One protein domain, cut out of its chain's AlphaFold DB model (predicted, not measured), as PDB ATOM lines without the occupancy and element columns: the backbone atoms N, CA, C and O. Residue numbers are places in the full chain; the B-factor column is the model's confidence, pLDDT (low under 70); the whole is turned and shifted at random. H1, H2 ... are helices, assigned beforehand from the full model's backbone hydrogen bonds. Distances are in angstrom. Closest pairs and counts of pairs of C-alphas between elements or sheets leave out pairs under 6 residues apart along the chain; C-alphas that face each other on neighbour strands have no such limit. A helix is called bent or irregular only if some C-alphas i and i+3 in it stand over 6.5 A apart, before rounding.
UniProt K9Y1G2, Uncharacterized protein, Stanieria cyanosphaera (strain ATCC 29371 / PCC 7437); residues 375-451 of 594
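What this domain is: This is residues 375 to 451 of the 594 residues of an uncharacterized protein of Stanieria cyanosphaera (strain ATCC 29371 / PCC 7437) (UniProt K9Y1G2). A long helix, H3, meets the shorter H2 near their ends in an L-like corner, and H1 sits inside that angle, packed on both; the rest of H3 reaches away as a long arm, and residues 440 to 451 fold back from its far end toward H1. The printed part has 77 residues with three named helices, in the order H1, H2, H3, and no named strand. The class is all helix, with 51 residues in named elements. The whole is loose, with a radius of gyration of the C-alphas of 14.4 A, and its C-alphas span 42 by 30 by 19 A along the three main axes.

How they stand to each other: Start at Ala 375 and go on to H1, residues 382 to 392. A short link of 6 residues takes you to H2, residues 399 to 411. H1 and H2 touch, and their closest C-alphas are those of Leu 389 and Ala 402, 6.1 A apart. They run opposite ways at a steep tilt of 69.8 degrees, only just short of about perpendicular. After a tight link of 1 residue you reach H3, residues 413 to 439. H2 and H3 only just touch, with 3 pairs of C-alphas within 8 A, and only at the corner by their link: look at residues 409 to 410 of H2 and 415 to 416 of H3, where the closest C-alphas, those of Leu 410 and Ala 416, are 5.0 A apart. These two helices run opposite ways at a steep tilt of 65 degrees. H3 touches H1 with its residues 419 to 423 alone; the closest C-alphas are those of Phe 384 and Phe 423, 7.0 A apart, and the lines are about perpendicular at 82 degrees. In H1, H2 and H3 every O i to N i+4 pair is within hydrogen-bond range.

Where its parts are: Find C-alpha 382 at (-8.249, -50.687, -50.524); from there H1 runs 15.4 A to C-alpha 392. H2 begins at C-alpha 399, at (-13.987, -62.764, -43.958), and is 18.3 A long, ending at residue 411. H3 runs 39.2 A from C-alpha 413 to C-alpha 439, at (-17.126, -27.487, -34.010), and is the longest helix, with 27 residues. None of the three is bent.

The domain as a whole: The two C-alphas farthest apart are those of Ser 411 and Gly 441, 42.7 A. The first and last printed C-alphas, those of Ala 375 and Val 451, are 17.8 A apart. The printed part has no cut, and neither of the two links between helices is long. Residues 440 to 451 hold no named element; their C-alphas lie 6 to 26 A from the mean of the C-alphas. The mean pLDDT of the printed part is 94.5, and no printed residue is under 70.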
ATOM      1  N   ALA A 375      -7.255 -48.008 -57.641       93.44
ATOM      2  CA  ALA A 375      -6.084 -47.199 -57.296       93.44
ATOM      3  C   ALA A 375      -5.083 -47.178 -58.466       93.44
ATOM      4  O   ALA A 375      -4.631 -46.118 -58.909       93.44
ATOM      5  N   SER A 376      -4.834 -48.353 -59.037       89.00
ATOM      6  CA  SER A 376      -4.158 -48.589 -60.313       89.00
ATOM      7  C   SER A 376      -4.981 -49.602 -61.098       89.00
ATOM      8  O   SER A 376      -5.662 -50.407 -60.474       89.00
ATOM      9  N   THR A 377      -4.885 -49.606 -62.424       86.25
ATOM     10  CA  THR A 377      -5.575 -50.551 -63.315       86.25
ATOM     11  C   THR A 377      -5.618 -51.981 -62.756       86.25
ATOM     12  O   THR A 377      -4.572 -52.551 -62.434       86.25
ATOM     13  N   GLY A 378      -6.822 -52.535 -62.581       87.56
ATOM     14  CA  GLY A 378      -7.055 -53.882 -62.044       87.56
ATOM     15  C   GLY A 378      -6.812 -54.070 -60.535       87.56
ATOM     16  O   GLY A 378      -6.992 -55.174 -60.027       87.56
ATOM     17  N   LYS A 379      -6.420 -53.024 -59.791       93.31
ATOM     18  CA  LYS A 379      -6.291 -53.044 -58.321       93.31
ATOM     19  C   LYS A 379      -7.338 -52.115 -57.686       93.31
ATOM     20  O   LYS A 379      -7.187 -50.890 -57.774       93.31
ATOM     21  N   PRO A 380      -8.383 -52.651 -57.025       96.12
ATOM     22  CA  PRO A 380      -9.408 -51.834 -56.380       96.12
ATOM     23  C   PRO A 380      -8.813 -50.982 -55.251       96.12
ATOM     24  O   PRO A 380      -7.825 -51.354 -54.618       96.12
ATOM     25  N   TYR A 381      -9.421 -49.830 -54.986       96.88
ATOM     26  CA  TYR A 381      -9.022 -48.939 -53.903       96.88
ATOM     27  C   TYR A 381      -9.212 -49.639 -52.541       96.88
ATOM     28  O   TYR A 381     -10.343 -50.014 -52.223       96.88
ATOM     29  N   PRO A 382      -8.167 -49.815 -51.703       95.94
ATOM     30  CA  PRO A 382      -8.249 -50.687 -50.524       95.94
ATOM     31  C   PRO A 382      -9.376 -50.339 -49.541       95.94
ATOM     32  O   PRO A 382     -10.094 -51.223 -49.079       95.94
ATOM     33  N   LYS A 383      -9.620 -49.045 -49.286       96.31
ATOM     34  CA  LYS A 383     -10.707 -48.600 -48.392       96.31
ATOM     35  C   LYS A 383     -12.104 -48.894 -48.948       96.31
ATOM     36  O   LYS A 383     -13.041 -49.038 -48.171       96.31
ATOM     37  N   PHE A 384     -12.252 -49.033 -50.267       97.62
ATOM     38  CA  PHE A 384     -13.507 -49.474 -50.879       97.62
ATOM     39  C   PHE A 384     -13.744 -50.973 -50.688       97.62
ATOM     40  O   PHE A 384     -14.879 -51.383 -50.464       97.62
ATOM     41  N   VAL A 385     -12.678 -51.781 -50.709       96.88
ATOM     42  CA  VAL A 385     -12.754 -53.214 -50.389       96.88
ATOM     43  C   VAL A 385     -13.180 -53.405 -48.931       96.88
ATOM     44  O   VAL A 385     -14.139 -54.129 -48.683       96.88
ATOM     45  N   GLU A 386     -12.563 -52.698 -47.974       95.94
ATOM     46  CA  GLU A 386     -12.985 -52.754 -46.562       95.94
ATOM     47  C   GLU A 386     -14.417 -52.239 -46.347       95.94
ATOM     48  O   GLU A 386     -15.181 -52.865 -45.612       95.94
ATOM     49  N   TYR A 387     -14.816 -51.152 -47.019       97.06
ATOM     50  CA  TYR A 387     -16.199 -50.661 -46.985       97.06
ATOM     51  C   TYR A 387     -17.200 -51.716 -47.470       97.06
ATOM     52  O   TYR A 387     -18.230 -51.941 -46.835       97.06
ATOM     53  N   LEU A 388     -16.895 -52.376 -48.594       97.12
ATOM     54  CA  LEU A 388     -17.726 -53.443 -49.141       97.12
ATOM     55  C   LEU A 388     -17.786 -54.650 -48.200       97.12
ATOM     56  O   LEU A 388     -18.868 -55.195 -48.013       97.12
ATOM     57  N   LEU A 389     -16.671 -55.042 -47.577       96.00
ATOM     58  CA  LEU A 389     -16.662 -56.106 -46.571       96.00
ATOM     59  C   LEU A 389     -17.597 -55.767 -45.407       96.00
ATOM     60  O   LEU A 389     -18.512 -56.533 -45.125       96.00
ATOM     61  N   GLU A 390     -17.430 -54.602 -44.778       94.88
ATOM     62  CA  GLU A 390     -18.249 -54.201 -43.628       94.88
ATOM     63  C   GLU A 390     -19.745 -54.085 -43.982       94.88
ATOM     64  O   GLU A 390     -20.603 -54.471 -43.192       94.88
ATOM     65  N   LYS A 391     -20.072 -53.635 -45.201       94.81
ATOM     66  CA  LYS A 391     -21.455 -53.565 -45.708       94.81
ATOM     67  C   LYS A 391     -22.089 -54.916 -46.036       94.81
ATOM     68  O   LYS A 391     -23.316 -54.978 -46.113       94.81
ATOM     69  N   LEU A 392     -21.295 -55.950 -46.316       92.75
ATOM     70  CA  LEU A 392     -21.783 -57.199 -46.907       92.75
ATOM     71  C   LEU A 392     -21.611 -58.429 -46.019       92.75
ATOM     72  O   LEU A 392     -22.272 -59.430 -46.309       92.75
ATOM     73  N   ILE A 393     -20.744 -58.403 -45.002       91.25
ATOM     74  CA  ILE A 393     -20.551 -59.505 -44.046       91.25
ATOM     75  C   ILE A 393     -21.886 -59.861 -43.376       91.25
ATOM     76  O   ILE A 393     -22.536 -59.015 -42.760       91.25
ATOM     77  N   TYR A 394     -22.287 -61.129 -43.476       89.06
ATOM     78  CA  TYR A 394     -23.381 -61.670 -42.673       89.06
ATOM     79  C   TYR A 394     -22.859 -62.168 -41.309       89.06
ATOM     80  O   TYR A 394     -21.708 -62.594 -41.231       89.06
ATOM     81  N   PRO A 395     -23.684 -62.210 -40.239       88.69
ATOM     82  CA  PRO A 395     -23.230 -62.549 -38.876       88.69
ATOM     83  C   PRO A 395     -22.633 -63.954 -38.656       88.69
ATOM     84  O   PRO A 395     -22.246 -64.272 -37.538       88.69
ATOM     85  N   GLN A 396     -22.636 -64.811 -39.676       91.06
ATOM     86  CA  GLN A 396     -22.207 -66.218 -39.644       91.06
ATOM     87  C   GLN A 396     -21.148 -66.522 -40.721       91.06
ATOM     88  O   GLN A 396     -20.823 -67.679 -40.964       91.06
ATOM     89  N   GLU A 397     -20.666 -65.505 -41.437       92.69
ATOM     90  CA  GLU A 397     -19.838 -65.678 -42.629       92.69
ATOM     91  C   GLU A 397     -18.377 -65.316 -42.361       92.69
ATOM     92  O   GLU A 397     -18.084 -64.324 -41.691       92.69
ATOM     93  N   SER A 398     -17.452 -66.098 -42.921       92.94
ATOM     94  CA  SER A 398     -16.021 -65.816 -42.794       92.94
ATOM     95  C   SER A 398     -15.607 -64.590 -43.623       92.94
ATOM     96  O   SER A 398     -16.237 -64.226 -44.624       92.94
ATOM     97  N   ARG A 399     -14.504 -63.939 -43.236       91.06
ATOM     98  CA  ARG A 399     -13.987 -62.764 -43.958       91.06
ATOM     99  C   ARG A 399     -13.539 -63.120 -45.380       91.06
ATOM    100  O   ARG A 399     -13.664 -62.297 -46.281       91.06
ATOM    101  N   GLU A 400     -13.079 -64.346 -45.593       92.56
ATOM    102  CA  GLU A 400     -12.641 -64.902 -46.877       92.56
ATOM    103  C   GLU A 400     -13.838 -65.130 -47.814       92.56
ATOM    104  O   GLU A 400     -13.788 -64.778 -48.993       92.56
ATOM    105  N   GLN A 401     -14.950 -65.645 -47.280       94.06
ATOM    106  CA  GLN A 401     -16.217 -65.781 -48.010       94.06
ATOM    107  C   GLN A 401     -16.775 -64.403 -48.411       94.06
ATOM    108  O   GLN A 401     -17.169 -64.198 -49.567       94.06
ATOM    109  N   ALA A 402     -16.703 -63.423 -47.503       93.88
ATOM    110  CA  ALA A 402     -17.069 -62.044 -47.807       93.88
ATOM    111  C   ALA A 402     -16.143 -61.430 -48.877       93.88
ATOM    112  O   ALA A 402     -16.642 -60.843 -49.836       93.88
ATOM    113  N   LEU A 403     -14.820 -61.629 -48.788       94.44
ATOM    114  CA  LEU A 403     -13.843 -61.208 -49.804       94.44
ATOM    115  C   LEU A 403     -14.156 -61.796 -51.185       94.44
ATOM    116  O   LEU A 403     -14.121 -61.068 -52.176       94.44
ATOM    117  N   PHE A 404     -14.537 -63.073 -51.264       95.06
ATOM    118  CA  PHE A 404     -14.950 -63.700 -52.522       95.06
ATOM    119  C   PHE A 404     -16.207 -63.037 -53.117       95.06
ATOM    120  O   PHE A 404     -16.261 -62.758 -54.320       95.06
ATOM    121  N   ARG A 405     -17.207 -62.703 -52.286       94.94
ATOM    122  CA  ARG A 405     -18.389 -61.941 -52.734       94.94
ATOM    123  C   ARG A 405     -18.041 -60.513 -53.160       94.94
ATOM    124  O   ARG A 405     -18.596 -60.045 -54.154       94.94
ATOM    125  N   VAL A 406     -17.120 -59.845 -52.464       96.62
ATOM    126  CA  VAL A 406     -16.605 -58.522 -52.852       96.62
ATOM    127  C   VAL A 406     -15.894 -58.597 -54.202       96.62
ATOM    128  O   VAL A 406     -16.214 -57.805 -55.083       96.62
ATOM    129  N   GLY A 407     -15.034 -59.594 -54.423       95.25
ATOM    130  CA  GLY A 407     -14.406 -59.852 -55.723       95.25
ATOM    131  C   GLY A 407     -15.439 -59.998 -56.842       95.25
ATOM    132  O   GLY A 407     -15.372 -59.285 -57.838       95.25
ATOM    133  N   LYS A 408     -16.475 -60.821 -56.632       94.50
ATOM    134  CA  LYS A 408     -17.579 -60.997 -57.594       94.50
ATOM    135  C   LYS A 408     -18.369 -59.709 -57.871       94.50
ATOM    136  O   LYS A 408     -18.874 -59.540 -58.977       94.50
ATOM    137  N   ILE A 409     -18.499 -58.814 -56.890       95.44
ATOM    138  CA  ILE A 409     -19.123 -57.494 -57.072       95.44
ATOM    139  C   ILE A 409     -18.207 -56.555 -57.856       95.44
ATOM    140  O   ILE A 409     -18.704 -55.823 -58.701       95.44
ATOM    141  N   LEU A 410     -16.895 -56.591 -57.615       94.69
ATOM    142  CA  LEU A 410     -15.911 -55.778 -58.333       94.69
ATOM    143  C   LEU A 410     -15.729 -56.219 -59.794       94.69
ATOM    144  O   LEU A 410     -15.460 -55.375 -60.645       94.69
ATOM    145  N   SER A 411     -15.933 -57.507 -60.102       88.75
ATOM    146  CA  SER A 411     -15.993 -58.016 -61.483       88.75
ATOM    147  C   SER A 411     -17.253 -57.582 -62.247       88.75
ATOM    148  O   SER A 411     -17.241 -57.559 -63.475       88.75
ATOM    149  N   ASP A 412     -18.346 -57.245 -61.555       89.56
ATOM    150  CA  ASP A 412     -19.578 -56.733 -62.163       89.56
ATOM    151  C   ASP A 412     -19.536 -55.198 -62.177       89.56
ATOM    152  O   ASP A 412     -19.805 -54.536 -61.171       89.56
ATOM    153  N   ARG A 413     -19.194 -54.623 -63.338       87.50
ATOM    154  CA  ARG A 413     -18.991 -53.175 -63.511       87.50
ATOM    155  C   ARG A 413     -20.185 -52.336 -63.035       87.50
ATOM    156  O   ARG A 413     -19.978 -51.276 -62.444       87.50
ATOM    157  N   GLU A 414     -21.420 -52.789 -63.263       88.00
ATOM    158  CA  GLU A 414     -22.619 -52.039 -62.867       88.00
ATOM    159  C   GLU A 414     -22.825 -52.058 -61.347       88.00
ATOM    160  O   GLU A 414     -23.146 -51.024 -60.749       88.00
ATOM    161  N   ARG A 415     -22.597 -53.211 -60.700       93.94
ATOM    162  CA  ARG A 415     -22.671 -53.329 -59.233       93.94
ATOM    163  C   ARG A 415     -21.543 -52.568 -58.552       93.94
ATOM    164  O   ARG A 415     -21.815 -51.820 -57.612       93.94
ATOM    165  N   ALA A 416     -20.309 -52.727 -59.028       95.44
ATOM    166  CA  ALA A 416     -19.146 -52.007 -58.524       95.44
ATOM    167  C   ALA A 416     -19.380 -50.492 -58.573       95.44
ATOM    168  O   ALA A 416     -19.195 -49.807 -57.567       95.44
ATOM    169  N   GLU A 417     -19.897 -49.970 -59.692       94.12
ATOM    170  CA  GLU A 417     -20.222 -48.551 -59.821       94.12
ATOM    171  C   GLU A 417     -21.330 -48.103 -58.854       94.12
ATOM    172  O   GLU A 417     -21.230 -47.026 -58.260       94.12
ATOM    173  N   LEU A 418     -22.379 -48.910 -58.657       95.62
ATOM    174  CA  LEU A 418     -23.456 -48.592 -57.717       95.62
ATOM    175  C   LEU A 418     -22.922 -48.439 -56.284       95.62
ATOM    176  O   LEU A 418     -23.185 -47.417 -55.643       95.62
ATOM    177  N   TYR A 419     -22.136 -49.409 -55.811       97.38
ATOM    178  CA  TYR A 419     -21.506 -49.335 -54.492       97.38
ATOM    179  C   TYR A 419     -20.449 -48.231 -54.408       97.38
ATOM    180  O   TYR A 419     -20.326 -47.598 -53.365       97.38
ATOM    181  N   TRP A 420     -19.726 -47.936 -55.490       97.44
ATOM    182  CA  TRP A 420     -18.745 -46.847 -55.527       97.44
ATOM    183  C   TRP A 420     -19.402 -45.469 -55.364       97.44
ATOM    184  O   TRP A 420     -18.876 -44.595 -54.673       97.44
ATOM    185  N   ARG A 421     -20.592 -45.261 -55.945       96.69
ATOM    186  CA  ARG A 421     -21.385 -44.040 -55.708       96.69
ATOM    187  C   ARG A 421     -21.855 -43.939 -54.253       96.69
ATOM    188  O   ARG A 421     -21.853 -42.839 -53.708       96.69
ATOM    189  N   ASP A 422     -22.249 -45.054 -53.636       96.81
ATOM    190  CA  ASP A 422     -22.639 -45.104 -52.220       96.81
ATOM    191  C   ASP A 422     -21.436 -44.828 -51.298       96.81
ATOM    192  O   ASP A 422     -21.500 -43.957 -50.436       96.81
ATOM    193  N   PHE A 423     -20.290 -45.460 -51.551       97.56
ATOM    194  CA  PHE A 423     -19.022 -45.214 -50.858       97.56
ATOM    195  C   PHE A 423     -18.615 -43.733 -50.880       97.56
ATOM    196  O   PHE A 423     -18.384 -43.144 -49.826       97.56
ATOM    197  N   LYS A 424     -18.623 -43.095 -52.062       97.44
ATOM    198  CA  LYS A 424     -18.321 -41.657 -52.206       97.44
ATOM    199  C   LYS A 424     -19.265 -40.771 -51.376       97.44
ATOM    200  O   LYS A 424     -18.810 -39.797 -50.782       97.44
ATOM    201  N   ARG A 425     -20.559 -41.112 -51.289       97.44
ATOM    202  CA  ARG A 425     -21.528 -40.396 -50.435       97.44
ATOM    203  C   ARG A 425     -21.248 -40.591 -48.946       97.44
ATOM    204  O   ARG A 425     -21.341 -39.626 -48.197       97.44
ATOM    205  N   ASN A 426     -20.899 -41.806 -48.524       96.50
ATOM    206  CA  ASN A 426     -20.592 -42.092 -47.124       96.50
ATOM    207  C   ASN A 426     -19.295 -41.397 -46.673       96.50
ATOM    208  O   ASN A 426     -19.280 -40.845 -45.579       96.50
ATOM    209  N   ILE A 427     -18.254 -41.323 -47.515       96.88
ATOM    210  CA  ILE A 427     -17.046 -40.524 -47.218       96.88
ATOM    211  C   ILE A 427     -17.394 -39.049 -46.993       96.88
ATOM    212  O   ILE A 427     -16.962 -38.461 -46.006       96.88
ATOM    213  N   GLU A 428     -18.193 -38.450 -47.878       97.12
ATOM    214  CA  GLU A 428     -18.564 -37.037 -47.755       97.12
ATOM    215  C   GLU A 428     -19.452 -36.775 -46.525       97.12
ATOM    216  O   GLU A 428     -19.257 -35.782 -45.825       97.12
ATOM    217  N   ALA A 429     -20.367 -37.693 -46.196       95.50
ATOM    218  CA  ALA A 429     -21.158 -37.623 -44.967       95.50
ATOM    219  C   ALA A 429     -20.282 -37.720 -43.704       95.50
ATOM    220  O   ALA A 429     -20.476 -36.950 -42.764       95.50
ATOM    221  N   LEU A 430     -19.286 -38.614 -43.694       96.06
ATOM    222  CA  LEU A 430     -18.321 -38.750 -42.597       96.06
ATOM    223  C   LEU A 430     -17.448 -37.501 -42.441       96.06
ATOM    224  O   LEU A 430     -17.213 -37.069 -41.315       96.06
ATOM    225  N   ARG A 431     -17.021 -36.876 -43.548       97.00
ATOM    226  CA  ARG A 431     -16.299 -35.595 -43.526       97.00
ATOM    227  C   ARG A 431     -17.137 -34.502 -42.859       97.00
ATOM    228  O   ARG A 431     -16.680 -33.874 -41.911       97.00
ATOM    229  N   GLN A 432     -18.385 -34.330 -43.300       97.56
ATOM    230  CA  GLN A 432     -19.309 -33.341 -42.734       97.56
ATOM    231  C   GLN A 432     -19.622 -33.612 -41.253       97.56
ATOM    232  O   GLN A 432     -19.714 -32.676 -40.458       97.56
ATOM    233  N   GLN A 433     -19.747 -34.885 -40.863       96.19
ATOM    234  CA  GLN A 433     -19.920 -35.290 -39.468       96.19
ATOM    235  C   GLN A 433     -18.672 -34.993 -38.622       96.19
ATOM    236  O   GLN A 433     -18.821 -34.520 -37.497       96.19
ATOM    237  N   SER A 434     -17.463 -35.214 -39.156       96.69
ATOM    238  CA  SER A 434     -16.199 -34.885 -38.480       96.69
ATOM    239  C   SER A 434     -16.090 -33.388 -38.219       96.69
ATOM    240  O   SER A 434     -15.951 -32.975 -37.071       96.69
ATOM    241  N   GLU A 435     -16.284 -32.569 -39.258       97.12
ATOM    242  CA  GLU A 435     -16.269 -31.108 -39.143       97.12
ATOM    243  C   GLU A 435     -17.308 -30.595 -38.133       97.12
ATOM    244  O   GLU A 435     -17.059 -29.630 -37.412       97.12
ATOM    245  N   GLN A 436     -18.485 -31.225 -38.060       96.88
ATOM    246  CA  GLN A 436     -19.508 -30.863 -37.080       96.88
ATOM    247  C   GLN A 436     -19.117 -31.269 -35.650       96.88
ATOM    248  O   GLN A 436     -19.320 -30.485 -34.725       96.88
ATOM    249  N   MET A 437     -18.526 -32.451 -35.454       96.88
ATOM    250  CA  MET A 437     -18.028 -32.884 -34.142       96.88
ATOM    251  C   MET A 437     -16.876 -31.999 -33.652       96.88
ATOM    252  O   MET A 437     -16.871 -31.613 -32.485       96.88
ATOM    253  N   GLU A 438     -15.972 -31.587 -34.543       96.75
ATOM    254  CA  GLU A 438     -14.884 -30.651 -34.240       96.75
ATOM    255  C   GLU A 438     -15.412 -29.280 -33.783       96.75
ATOM    256  O   GLU A 438     -14.960 -28.764 -32.759       96.75
ATOM    257  N   ARG A 439     -16.435 -28.722 -34.456       97.44
ATOM    258  CA  ARG A 439     -17.126 -27.487 -34.010       97.44
ATOM    259  C   ARG A 439     -17.771 -27.626 -32.629       97.44
ATOM    260  O   ARG A 439     -17.895 -26.639 -31.910       97.44
ATOM    261  N   GLU A 440     -18.193 -28.834 -32.263       97.75
ATOM    262  CA  GLU A 440     -18.779 -29.160 -30.958       97.75
ATOM    263  C   GLU A 440     -17.730 -29.530 -29.890       97.75
ATOM    264  O   GLU A 440     -18.103 -29.866 -28.765       97.75
ATOM    265  N   GLY A 441     -16.430 -29.491 -30.214       97.75
ATOM    266  CA  GLY A 441     -15.348 -29.886 -29.304       97.75
ATOM    267  C   GLY A 441     -15.301 -31.390 -29.003       97.75
ATOM    268  O   GLY A 441     -14.766 -31.797 -27.972       97.75
ATOM    269  N   LYS A 442     -15.885 -32.223 -29.873       97.56
ATOM    270  CA  LYS A 442     -15.950 -33.685 -29.745       97.56
ATOM    271  C   LYS A 442     -14.947 -34.350 -30.682       97.56
ATOM    272  O   LYS A 442     -14.747 -33.912 -31.809       97.56
ATOM    273  N   THR A 443     -14.367 -35.464 -30.245       95.00
ATOM    274  CA  THR A 443     -13.519 -36.303 -31.100       95.00
ATOM    275  C   THR A 443     -14.372 -37.041 -32.143       95.00
ATOM    276  O   THR A 443     -15.307 -37.745 -31.742       95.00
ATOM    277  N   PRO A 444     -14.068 -36.937 -33.448       94.12
ATOM    278  CA  PRO A 444     -14.835 -37.615 -34.486       94.12
ATOM    279  C   PRO A 444     -14.696 -39.139 -34.396       94.12
ATOM    280  O   PRO A 444     -13.603 -39.676 -34.211       94.12
ATOM    281  N   THR A 445     -15.814 -39.858 -34.528       93.00
ATOM    282  CA  THR A 445     -15.807 -41.330 -34.563       93.00
ATOM    283  C   THR A 445     -15.458 -41.816 -35.967       93.00
ATOM    284  O   THR A 445     -16.254 -41.679 -36.894       93.00
ATOM    285  N   VAL A 446     -14.271 -42.399 -36.119       92.25
ATOM    286  CA  VAL A 446     -13.801 -42.977 -37.384       92.25
ATOM    287  C   VAL A 446     -14.357 -44.403 -37.546       92.25
ATOM    288  O   VAL A 446     -14.195 -45.207 -36.625       92.25
ATOM    289  N   PRO A 447     -14.996 -44.759 -38.680       93.75
ATOM    290  CA  PRO A 447     -15.474 -46.121 -38.927       93.75
ATOM    291  C   PRO A 447     -14.355 -47.165 -38.966       93.75
ATOM    292  O   PRO A 447     -13.226 -46.876 -39.361       93.75
ATOM    293  N   THR A 448     -14.692 -48.414 -38.648       91.81
ATOM    294  CA  THR A 448     -13.739 -49.533 -38.600       91.81
ATOM    295  C   THR A 448     -13.028 -49.791 -39.929       91.81
ATOM    296  O   THR A 448     -11.826 -50.041 -39.924       91.81
ATOM    297  N   TRP A 449     -13.709 -49.645 -41.069       93.06
ATOM    298  CA  TRP A 449     -13.103 -49.741 -42.408       93.06
ATOM    299  C   TRP A 449     -12.138 -48.595 -42.774       93.06
ATOM    300  O   TRP A 449     -11.362 -48.724 -43.724       93.06
ATOM    301  N   PHE A 450     -12.158 -47.475 -42.041       92.44
ATOM    302  CA  PHE A 450     -11.199 -46.381 -42.229       92.44
ATOM    303  C   PHE A 450      -9.888 -46.604 -41.471       92.44
ATOM    304  O   PHE A 450      -8.857 -46.090 -41.908       92.44
ATOM    305  N   VAL A 451      -9.893 -47.388 -40.392       91.75
ATOM    306  CA  VAL A 451      -8.675 -47.750 -39.655       91.75
ATOM    307  C   VAL A 451      -7.804 -48.639 -40.544       91.75
ATOM    308  O   VAL A 451      -8.294 -49.581 -41.168       91.75
TER     309      VAL A 451